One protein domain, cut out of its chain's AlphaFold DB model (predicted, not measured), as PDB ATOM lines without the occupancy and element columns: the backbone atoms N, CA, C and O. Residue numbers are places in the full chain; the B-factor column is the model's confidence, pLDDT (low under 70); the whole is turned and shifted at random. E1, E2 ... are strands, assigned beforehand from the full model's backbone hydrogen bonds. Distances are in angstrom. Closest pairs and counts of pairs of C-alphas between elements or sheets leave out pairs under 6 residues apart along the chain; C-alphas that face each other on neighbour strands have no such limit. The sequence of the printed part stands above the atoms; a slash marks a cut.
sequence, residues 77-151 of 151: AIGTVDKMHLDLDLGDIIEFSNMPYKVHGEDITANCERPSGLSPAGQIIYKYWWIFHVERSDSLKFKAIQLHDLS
ATOM      1  N   ALA A  77     123.414 121.773 137.857       89.50
ATOM      2  CA  ALA A  77     123.740 122.726 136.816       89.50
ATOM      3  C   ALA A  77     125.057 122.307 136.158       89.50
ATOM      4  O   ALA A  77     126.041 122.021 136.841       89.50
ATOM      5  N   ILE A  78     125.068 122.269 134.828       91.94
ATOM      6  CA  ILE A  78     126.277 122.064 134.030       91.94
ATOM      7  C   ILE A  78     126.468 123.330 133.213       91.94
ATOM      8  O   ILE A  78     125.576 123.713 132.458       91.94
ATOM      9  N   GLY A  79     127.610 123.982 133.387       90.44
ATOM     10  CA  GLY A  79     127.899 125.254 132.740       90.44
ATOM     11  C   GLY A  79     129.261 125.267 132.071       90.44
ATOM     12  O   GLY A  79     130.137 124.447 132.349       90.44
ATOM     13  N   THR A  80     129.429 126.214 131.159       92.75
ATOM     14  CA  THR A  80     130.718 126.567 130.570       92.75
ATOM     15  C   THR A  80     130.840 128.077 130.629       92.75
ATOM     16  O   THR A  80     129.948 128.782 130.164       92.75
ATOM     17  N   VAL A  81     131.923 128.558 131.223       90.31
ATOM     18  CA  VAL A  81     132.263 129.978 131.297       90.31
ATOM     19  C   VAL A  81     133.565 130.219 130.548       90.31
ATOM     20  O   VAL A  81     134.362 129.301 130.314       90.31
ATOM     21  N   ASP A  82     133.756 131.458 130.116       89.00
ATOM     22  CA  ASP A  82     134.986 131.845 129.447       89.00
ATOM     23  C   ASP A  82     136.187 131.839 130.413       89.00
ATOM     24  O   ASP A  82     136.071 131.665 131.628       89.00
ATOM     25  N   LYS A  83     137.379 132.036 129.849       81.31
ATOM     26  CA  LYS A  83     138.636 132.068 130.603       81.31
ATOM     27  C   LYS A  83     138.759 133.237 131.593       81.31
ATOM     28  O   LYS A  83     139.754 133.297 132.308       81.31
ATOM     29  N   MET A  84     137.834 134.200 131.606       82.12
ATOM     30  CA  MET A  84     137.872 135.290 132.586       82.12
ATOM     31  C   MET A  84     137.378 134.831 133.959       82.12
ATOM     32  O   MET A  84     137.703 135.475 134.948       82.12
ATOM     33  N   HIS A  85     136.683 133.694 134.018       79.56
ATOM     34  CA  HIS A  85     136.164 133.084 135.241       79.56
ATOM     35  C   HIS A  85     136.991 131.872 135.701       79.56
ATOM     36  O   HIS A  85     136.456 130.912 136.253       79.56
ATOM     37  N   LEU A  86     138.302 131.875 135.426       72.12
ATOM     38  CA  LEU A  86     139.225 130.820 135.877       72.12
ATOM     39  C   LEU A  86     139.403 130.778 137.402       72.12
ATOM     40  O   LEU A  86     139.977 129.813 137.907       72.12
ATOM     41  N   ASP A  87     138.942 131.816 138.099       82.94
ATOM     42  CA  ASP A  87     138.886 131.911 139.553       82.94
ATOM     43  C   ASP A  87     137.830 130.990 140.173       82.94
ATOM     44  O   ASP A  87     137.988 130.634 141.335       82.94
ATOM     45  N   LEU A  88     136.827 130.544 139.403       87.69
ATOM     46  CA  LEU A  88     135.901 129.513 139.864       87.69
ATOM     47  C   LEU A  88     136.640 128.197 140.115       87.69
ATOM     48  O   LEU A  88     137.334 127.669 139.236       87.69
ATOM     49  N   ASP A  89     136.443 127.631 141.299       90.62
ATOM     50  CA  ASP A  89     137.064 126.384 141.717       90.62
ATOM     51  C   ASP A  89     136.107 125.438 142.453       90.62
ATOM     52  O   ASP A  89     134.967 125.754 142.803       90.62
ATOM     53  N   LEU A  90     136.583 124.212 142.656       91.31
ATOM     54  CA  LEU A  90     135.909 123.225 143.485       91.31
ATOM     55  C   LEU A  90     135.789 123.756 144.917       91.31
ATOM     56  O   LEU A  90     136.788 124.130 145.527       91.31
ATOM     57  N   GLY A  91     134.578 123.734 145.472       91.25
ATOM     58  CA  GLY A  91     134.306 124.351 146.773       91.25
ATOM     59  C   GLY A  91     133.470 125.621 146.683       91.25
ATOM     60  O   GLY A  91     132.757 125.924 147.638       91.25
ATOM     61  N   ASP A  92     133.499 126.316 145.547       94.06
ATOM     62  CA  ASP A  92     132.810 127.594 145.419       94.06
ATOM     63  C   ASP A  92     131.294 127.444 145.467       94.06
ATOM     64  O   ASP A  92     130.712 126.444 145.028       94.06
ATOM     65  N   ILE A  93     130.654 128.486 145.993       94.69
ATOM     66  CA  ILE A  93     129.206 128.632 146.008       94.69
ATOM     67  C   ILE A  93     128.834 129.710 145.001       94.69
ATOM     68  O   ILE A  93     129.246 130.861 145.131       94.69
ATOM     69  N   ILE A  94     128.022 129.335 144.019       92.69
ATOM     70  CA  ILE A  94     127.485 130.248 143.014       92.69
ATOM     71  C   ILE A  94     125.983 130.437 143.216       92.69
ATOM     72  O   ILE A  94     125.279 129.564 143.730       92.69
ATOM     73  N   GLU A  95     125.482 131.582 142.771       93.94
ATOM     74  CA  GLU A  95     124.055 131.836 142.625       93.94
ATOM     75  C   GLU A  95     123.757 132.253 141.187       93.94
ATOM     76  O   GLU A  95     124.560 132.916 140.527       93.94
ATOM     77  N   PHE A  96     122.590 131.851 140.690       90.56
ATOM     78  CA  PHE A  96     122.113 132.294 139.390       90.56
ATOM     79  C   PHE A  96     121.235 133.531 139.556       90.56
ATOM     80  O   PHE A  96     120.401 133.603 140.456       90.56
ATOM     81  N   SER A  97     121.389 134.486 138.643       90.50
ATOM     82  CA  SER A  97     120.497 135.636 138.513       90.50
ATOM     83  C   SER A  97     119.842 135.634 137.133       90.50
ATOM     84  O   SER A  97     120.392 135.087 136.176       90.50
ATOM     85  N   ASN A  98     118.658 136.243 137.032       87.50
ATOM     86  CA  ASN A  98     117.935 136.446 135.772       87.50
ATOM     87  C   ASN A  98     117.647 135.156 134.976       87.50
ATOM     88  O   ASN A  98     117.718 135.157 133.746       87.50
ATOM     89  N   MET A  99     117.313 134.053 135.657       88.31
ATOM     90  CA  MET A  99     116.970 132.805 134.970       88.31
ATOM     91  C   MET A  99     115.591 132.905 134.301       88.31
ATOM     92  O   MET A  99     114.600 133.153 134.986       88.31
ATOM     93  N   PRO A 100     115.491 132.694 132.974       88.56
ATOM     94  CA  PRO A 100     114.241 132.898 132.242       88.56
ATOM     95  C   PRO A 100     113.262 131.718 132.358       88.56
ATOM     96  O   PRO A 100     112.178 131.759 131.778       88.56
ATOM     97  N   TYR A 101     113.631 130.653 133.069       86.25
ATOM     98  CA  TYR A 101     112.825 129.447 133.226       86.25
ATOM     99  C   TYR A 101     112.907 128.896 134.649       86.25
ATOM    100  O   TYR A 101     113.830 129.185 135.408       86.25
ATOM    101  N   LYS A 102     111.928 128.052 134.977       86.00
ATOM    102  CA  LYS A 102     111.848 127.326 136.243       86.00
ATOM    103  C   LYS A 102     112.413 125.915 136.094       86.00
ATOM    104  O   LYS A 102     112.179 125.267 135.074       86.00
ATOM    105  N   VAL A 103     113.094 125.411 137.119       82.19
ATOM    106  CA  VAL A 103     113.581 124.024 137.180       82.19
ATOM    107  C   VAL A 103     112.592 123.222 138.013       82.19
ATOM    108  O   VAL A 103     112.340 123.565 139.157       82.19
ATOM    109  N   HIS A 104     111.957 122.203 137.425       79.81
ATOM    110  CA  HIS A 104     110.897 121.424 138.091       79.81
ATOM    111  C   HIS A 104     109.759 122.278 138.692       79.81
ATOM    112  O   HIS A 104     109.150 121.909 139.689       79.81
ATOM    113  N   GLY A 105     109.450 123.420 138.068       81.44
ATOM    114  CA  GLY A 105     108.420 124.348 138.552       81.44
ATOM    115  C   GLY A 105     108.901 125.347 139.612       81.44
ATOM    116  O   GLY A 105     108.102 126.176 140.051       81.44
ATOM    117  N   GLU A 106     110.189 125.337 139.962       83.12
ATOM    118  CA  GLU A 106     110.790 126.199 140.981       83.12
ATOM    119  C   GLU A 106     111.668 127.294 140.377       83.12
ATOM    120  O   GLU A 106     112.356 127.093 139.372       83.12
ATOM    121  N   ASP A 107     111.628 128.470 141.002       87.81
ATOM    122  CA  ASP A 107     112.533 129.574 140.701       87.81
ATOM    123  C   ASP A 107     113.858 129.357 141.439       87.81
ATOM    124  O   ASP A 107     113.926 129.482 142.658       87.81
ATOM    125  N   ILE A 108     114.910 129.030 140.690       88.38
ATOM    126  CA  ILE A 108     116.237 128.723 141.244       88.38
ATOM    127  C   ILE A 108     117.039 129.964 141.652       88.38
ATOM    128  O   ILE A 108     118.159 129.827 142.141       88.38
ATOM    129  N   THR A 109     116.497 131.164 141.429       91.94
ATOM    130  CA  THR A 109     117.120 132.433 141.835       91.94
ATOM    131  C   THR A 109     116.685 132.879 143.235       91.94
ATOM    132  O   THR A 109     117.257 133.812 143.802       91.94
ATOM    133  N   ALA A 110     115.709 132.183 143.825       90.00
ATOM    134  CA  ALA A 110     115.189 132.438 145.158       90.00
ATOM    135  C   ALA A 110     115.245 131.171 146.020       90.00
ATOM    136  O   ALA A 110     115.225 130.051 145.516       90.00
ATOM    137  N   ASN A 111     115.297 131.355 147.339       89.88
ATOM    138  CA  ASN A 111     115.045 130.245 148.251       89.88
ATOM    139  C   ASN A 111     113.554 129.908 148.193       89.88
ATOM    140  O   ASN A 111     112.720 130.816 148.253       89.88
ATOM    141  N   CYS A 112     113.214 128.628 148.131       85.69
ATOM    142  CA  CYS A 112     111.833 128.180 148.237       85.69
ATOM    143  C   CYS A 112     111.699 127.053 149.257       85.69
ATOM    144  O   CYS A 112     112.614 126.262 149.467       85.69
ATOM    145  N   GLU A 113     110.543 126.995 149.906       83.19
ATOM    146  CA  GLU A 113     110.176 125.870 150.752       83.19
ATOM    147  C   GLU A 113     109.283 124.940 149.937       83.19
ATOM    148  O   GLU A 113     108.242 125.354 149.419       83.19
ATOM    149  N   ARG A 114     109.701 123.682 149.801       74.12
ATOM    150  CA  ARG A 114     108.890 122.634 149.192       74.12
ATOM    151  C   ARG A 114     108.191 121.864 150.312       74.12
ATOM    152  O   ARG A 114     108.873 121.169 151.070       74.12
ATOM    153  N   PRO A 115     106.850 121.923 150.409       68.44
ATOM    154  CA  PRO A 115     106.114 121.107 151.359       68.44
ATOM    155  C   PRO A 115     106.434 119.630 151.128       68.44
ATOM    156  O   PRO A 115     106.244 119.096 150.034       68.44
ATOM    157  N   SER A 116     106.936 118.974 152.164       61.00
ATOM    158  CA  SER A 116     107.121 117.532 152.192       61.00
ATOM    159  C   SER A 116     105.878 116.933 152.836       61.00
ATOM    160  O   SER A 116     105.548 117.275 153.965       61.00
ATOM    161  N   GLY A 117     105.191 116.004 152.166       55.28
ATOM    162  CA  GLY A 117     104.077 115.267 152.783       55.28
ATOM    163  C   GLY A 117     104.484 114.399 153.988       55.28
ATOM    164  O   GLY A 117     103.632 113.725 154.555       55.28
ATOM    165  N   LEU A 118     105.775 114.389 154.349       50.41
ATOM    166  CA  LEU A 118     106.386 113.551 155.380       50.41
ATOM    167  C   LEU A 118     107.012 114.354 156.540       50.41
ATOM    168  O   LEU A 118     107.393 113.745 157.533       50.41
ATOM    169  N   SER A 119     107.108 115.690 156.456       46.69
ATOM    170  CA  SER A 119     107.620 116.544 157.542       46.69
ATOM    171  C   SER A 119     106.808 117.845 157.655       46.69
ATOM    172  O   SER A 119     106.508 118.453 156.628       46.69
ATOM    173  N   PRO A 120     106.460 118.305 158.876       51.81
ATOM    174  CA  PRO A 120     105.816 119.604 159.104       51.81
ATOM    175  C   PRO A 120     106.660 120.805 158.656       51.81
ATOM    176  O   PRO A 120     106.098 121.859 158.376       51.81
ATOM    177  N   ALA A 121     107.985 120.648 158.615       60.12
ATOM    178  CA  ALA A 121     108.914 121.600 158.020       60.12
ATOM    179  C   ALA A 121     109.277 121.068 156.627       60.12
ATOM    180  O   ALA A 121     109.719 119.927 156.492       60.12
ATOM    181  N   GLY A 122     108.998 121.832 155.571       67.12
ATOM    182  CA  GLY A 122     109.319 121.407 154.214       67.12
ATOM    183  C   GLY A 122     110.826 121.245 153.985       67.12
ATOM    184  O   GLY A 122     111.655 121.508 154.849       67.12
ATOM    185  N   GLN A 123     111.198 120.846 152.772       76.19
ATOM    186  CA  GLN A 123     112.584 120.962 152.326       76.19
ATOM    187  C   GLN A 123     112.846 122.419 151.937       76.19
ATOM    188  O   GLN A 123     112.131 122.958 151.089       76.19
ATOM    189  N   ILE A 124     113.880 123.046 152.503       84.62
ATOM    190  CA  ILE A 124     114.324 124.358 152.022       84.62
ATOM    191  C   ILE A 124     115.256 124.121 150.843       84.62
ATOM    192  O   ILE A 124     116.299 123.483 150.964       84.62
ATOM    193  N   ILE A 125     114.881 124.647 149.689       86.25
ATOM    194  CA  ILE A 125     115.677 124.617 148.475       86.25
ATOM    195  C   ILE A 125     116.341 125.984 148.347       86.25
ATOM    196  O   ILE A 125     115.665 126.999 148.171       86.25
ATOM    197  N   TYR A 126     117.667 126.028 148.474       90.94
ATOM    198  CA  TYR A 126     118.408 127.281 148.411       90.94
ATOM    199  C   TYR A 126     118.666 127.711 146.961       90.94
ATOM    200  O   TYR A 126     118.828 126.888 146.058       90.94
ATOM    201  N   LYS A 127     118.808 129.022 146.744       92.88
ATOM    202  CA  LYS A 127     119.326 129.595 145.484       92.88
ATOM    203  C   LYS A 127     120.824 129.341 145.253       92.88
ATOM    204  O   LYS A 127     121.370 129.754 144.233       92.88
ATOM    205  N   TYR A 128     121.491 128.713 146.221       94.50
ATOM    206  CA  TYR A 128     122.929 128.477 146.237       94.50
ATOM    207  C   TYR A 128     123.292 127.123 145.638       94.50
ATOM    208  O   TYR A 128     122.629 126.112 145.883       94.50
ATOM    209  N   TRP A 129     124.387 127.112 144.888       93.44
ATOM    210  CA  TRP A 129     124.875 125.948 144.169       93.44
ATOM    211  C   TRP A 129     126.345 125.732 144.480       93.44
ATOM    212  O   TRP A 129     127.156 126.630 144.287       93.44
ATOM    213  N   TRP A 130     126.692 124.538 144.944       93.62
ATOM    214  CA  TRP A 130     128.067 124.183 145.274       93.62
ATOM    215  C   TRP A 130     128.761 123.525 144.083       93.62
ATOM    216  O   TRP A 130     128.266 122.530 143.545       93.62
ATOM    217  N   ILE A 131     129.902 124.069 143.663       92.88
ATOM    218  CA  ILE A 131     130.728 123.506 142.594       92.88
ATOM    219  C   ILE A 131     131.490 122.291 143.129       92.88
ATOM    220  O   ILE A 131     132.396 122.408 143.955       92.88
ATOM    221  N   PHE A 132     131.154 121.113 142.601       90.75
ATOM    222  CA  PHE A 132     131.777 119.838 142.978       90.75
ATOM    223  C   PHE A 132     132.662 119.252 141.868       90.75
ATOM    224  O   PHE A 132     133.307 118.221 142.057       90.75
ATOM    225  N   HIS A 133     132.689 119.883 140.693       91.38
ATOM    226  CA  HIS A 133     133.536 119.472 139.580       91.38
ATOM    227  C   HIS A 133     133.903 120.667 138.704       91.38
ATOM    228  O   HIS A 133     133.024 121.440 138.325       91.38
ATOM    229  N   VAL A 134     135.180 120.756 138.329       92.19
ATOM    230  CA  VAL A 134     135.716 121.760 137.405       92.19
ATOM    231  C   VAL A 134     136.670 121.080 136.421       92.19
ATOM    232  O   VAL A 134     137.543 120.315 136.826       92.19
ATOM    233  N   GLU A 135     136.523 121.381 135.134       92.12
ATOM    234  CA  GLU A 135     137.432 120.978 134.057       92.12
ATOM    235  C   GLU A 135     137.975 122.246 133.385       92.12
ATOM    236  O   GLU A 135     137.206 123.087 132.911       92.12
ATOM    237  N   ARG A 136     139.305 122.395 133.359       89.50
ATOM    238  CA  ARG A 136     139.984 123.586 132.829       89.50
ATOM    239  C   ARG A 136     140.635 123.280 131.483       89.50
ATOM    240  O   ARG A 136     141.432 122.352 131.373       89.50
ATOM    241  N   SER A 137     140.292 124.078 130.477       86.44
ATOM    242  CA  SER A 137     140.830 124.030 129.112       86.44
ATOM    243  C   SER A 137     140.861 125.455 128.527       86.44
ATOM    244  O   SER A 137     141.043 126.412 129.276       86.44
ATOM    245  N   ASP A 138     140.607 125.625 127.225       86.81
ATOM    246  CA  ASP A 138     140.342 126.938 126.604       86.81
ATOM    247  C   ASP A 138     139.073 127.626 127.159       86.81
ATOM    248  O   ASP A 138     138.850 128.820 126.952       86.81
ATOM    249  N   SER A 139     138.245 126.868 127.881       88.06
ATOM    250  CA  SER A 139     137.110 127.325 128.686       88.06
ATOM    251  C   SER A 139     137.088 126.580 130.022       88.06
ATOM    252  O   SER A 139     137.718 125.522 130.161       88.06
ATOM    253  N   LEU A 140     136.351 127.115 130.996       90.50
ATOM    254  CA  LEU A 140     136.092 126.426 132.254       90.50
ATOM    255  C   LEU A 140     134.708 125.786 132.194       90.50
ATOM    256  O   LEU A 140     133.699 126.470 132.030       90.50
ATOM    257  N   LYS A 141     134.659 124.463 132.337       93.25
ATOM    258  CA  LYS A 141     133.408 123.721 132.508       93.25
ATOM    259  C   LYS A 141     133.241 123.381 133.974       93.25
ATOM    260  O   LYS A 141     134.205 122.979 134.623       93.25
ATOM    261  N   PHE A 142     132.022 123.482 134.483       93.00
ATOM    262  CA  PHE A 142     131.731 123.132 135.867       93.00
ATOM    263  C   PHE A 142     130.468 122.286 135.986       93.00
ATOM    264  O   PHE A 142     129.576 122.331 135.132       93.00
ATOM    265  N   LYS A 143     130.390 121.530 137.084       93.25
ATOM    266  CA  LYS A 143     129.136 120.973 137.594       93.25
ATOM    267  C   LYS A 143     128.900 121.501 138.998       93.25
ATOM    268  O   LYS A 143     129.797 121.438 139.842       93.25
ATOM    269  N   ALA A 144     127.694 121.999 139.229       92.25
ATOM    270  CA  ALA A 144     127.262 122.487 140.525       92.25
ATOM    271  C   ALA A 144     125.977 121.788 140.959       92.25
ATOM    272  O   ALA A 144     125.134 121.443 140.128       92.25
ATOM    273  N   ILE A 145     125.844 121.568 142.259       91.31
ATOM    274  CA  ILE A 145     124.701 120.903 142.876       91.31
ATOM    275  C   ILE A 145     123.933 121.907 143.727       91.31
ATOM    276  O   ILE A 145     124.541 122.683 144.466       91.31
ATOM    277  N   GLN A 146     122.610 121.926 143.603       90.69
ATOM    278  CA  GLN A 146     121.795 122.835 144.400       90.69
ATOM    279  C   GLN A 146     121.784 122.391 145.860       90.69
ATOM    280  O   GLN A 146     121.522 121.222 146.164       90.69
ATOM    281  N   LEU A 147     122.055 123.341 146.750       88.50
ATOM    282  CA  LEU A 147     122.058 123.115 148.186       88.50
ATOM    283  C   LEU A 147     120.632 123.103 148.725       88.50
ATOM    284  O   LEU A 147     119.823 123.967 148.385       88.50
ATOM    285  N   HIS A 148     120.344 122.150 149.607       83.94
ATOM    286  CA  HIS A 148     119.055 122.014 150.277       83.94
ATOM    287  C   HIS A 148     119.264 121.850 151.783       83.94
ATOM    288  O   HIS A 148     120.272 121.280 152.198       83.94
ATOM    289  N   ASP A 149     118.307 122.319 152.579       76.62
ATOM    290  CA  ASP A 149     118.180 121.951 153.987       76.62
ATOM    291  C   ASP A 149     117.127 120.856 154.120       76.62
ATOM    292  O   ASP A 149     115.990 121.003 153.654       76.62
ATOM    293  N   LEU A 150     117.532 119.754 154.734       61.09
ATOM    294  CA  LEU A 150     116.647 118.665 155.101       61.09
ATOM    295  C   LEU A 150     116.499 118.756 156.618       61.09
ATOM    296  O   LEU A 150     117.387 118.303 157.339       61.09
ATOM    297  N   SER A 151     115.408 119.373 157.083       49.16
ATOM    298  CA  SER A 151     115.004 119.291 158.491       49.16
ATOM    299  C   SER A 151     114.801 117.840 158.912       49.16
ATOM    300  O   SER A 151     114.104 117.135 158.138       49.16
TER     301      SER A 151
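AT A GLANCE: This is residues 77 to 151 of the 151 residues of an uncharacterized protein of marine sediment metagenome (UniProt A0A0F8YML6). The domain is a long, narrow, strongly twisted ribbon of strands: the long hairpin of E4 and E5 makes its length, E3 lies beside E4 near one end, E1 beside E5 near the other, and the short E2 beside E4 between them. Residues 100 to 105, in the long link from E2 to E3, stick out. The printed part has 75 residues with five named strands, E1 to E5 in that order along the chain, and no named helix; the class is all strand. They form one branched sheet, antiparallel in its neighbour pairs. The whole is loose, with a radius of gyration of the C-alphas of 14.4 A, and elongated, spanning 47 by 25 by 14 A.

IN THESE COORDINATES: E1, residues 77 to 81, begins at C-alpha 77, (123.740, 122.726, 136.816), and is 12.5 A long from first to last C-alpha. E2, residues 93 to 95, is 6.9 A long. E3, residues 112 to 116, is 12.3 A long. E4, residues 119 to 136, is the longest strand, 41.3 A from C-alpha 119 at (107.620, 116.544, 157.542) to C-alpha 136. E5, residues 140 to 149, is 28.5 A long and ends at C-alpha 149, (118.180, 121.951, 153.987).

HOW THE PARTS SIT: E1 is an edge strand, antiparallel to E5 at 145 degrees between their directions; C-alphas 80 and 141 face each other at 4.4 A, and N 77 and O 144 are within hydrogen-bond range at 2.9 A. E4 lies on the other side of E5. E4 and E5 form a hairpin, antiparallel at 164 degrees, with N 130 and O 145 at 2.9 A and N 149 and O 124 at 2.8 A. On the other side of E4 from E5 lie two edge strands, E2 beside residues 127 to 130 and E3 beside residues 119 to 125. E2 is antiparallel to E4, with N 94 and O 129 at 2.9 A. E3 and E4 form a hairpin, antiparallel at 124 degrees, with N 114 and O 123 at 2.8 A. E3, E4 and E5 make a meander, each strand the antiparallel neighbour of the one before. E3 is apart from E1, E2 and E5, and E1 is apart from E2.

THE WHOLE: The two C-alphas farthest apart are those of Pro 120 and Asp 138, at 48.0 A. The printed part has no cut and ends at Ser 151, the chain's last residue. The links E1 to E2, of 11 residues, and E2 to E3, of 16 residues, are long; E3 to E4 and E4 to E5 are tight. The mean pLDDT of the printed part is 84.0, and residues 115 to 122 and 150 to 151 are under 70.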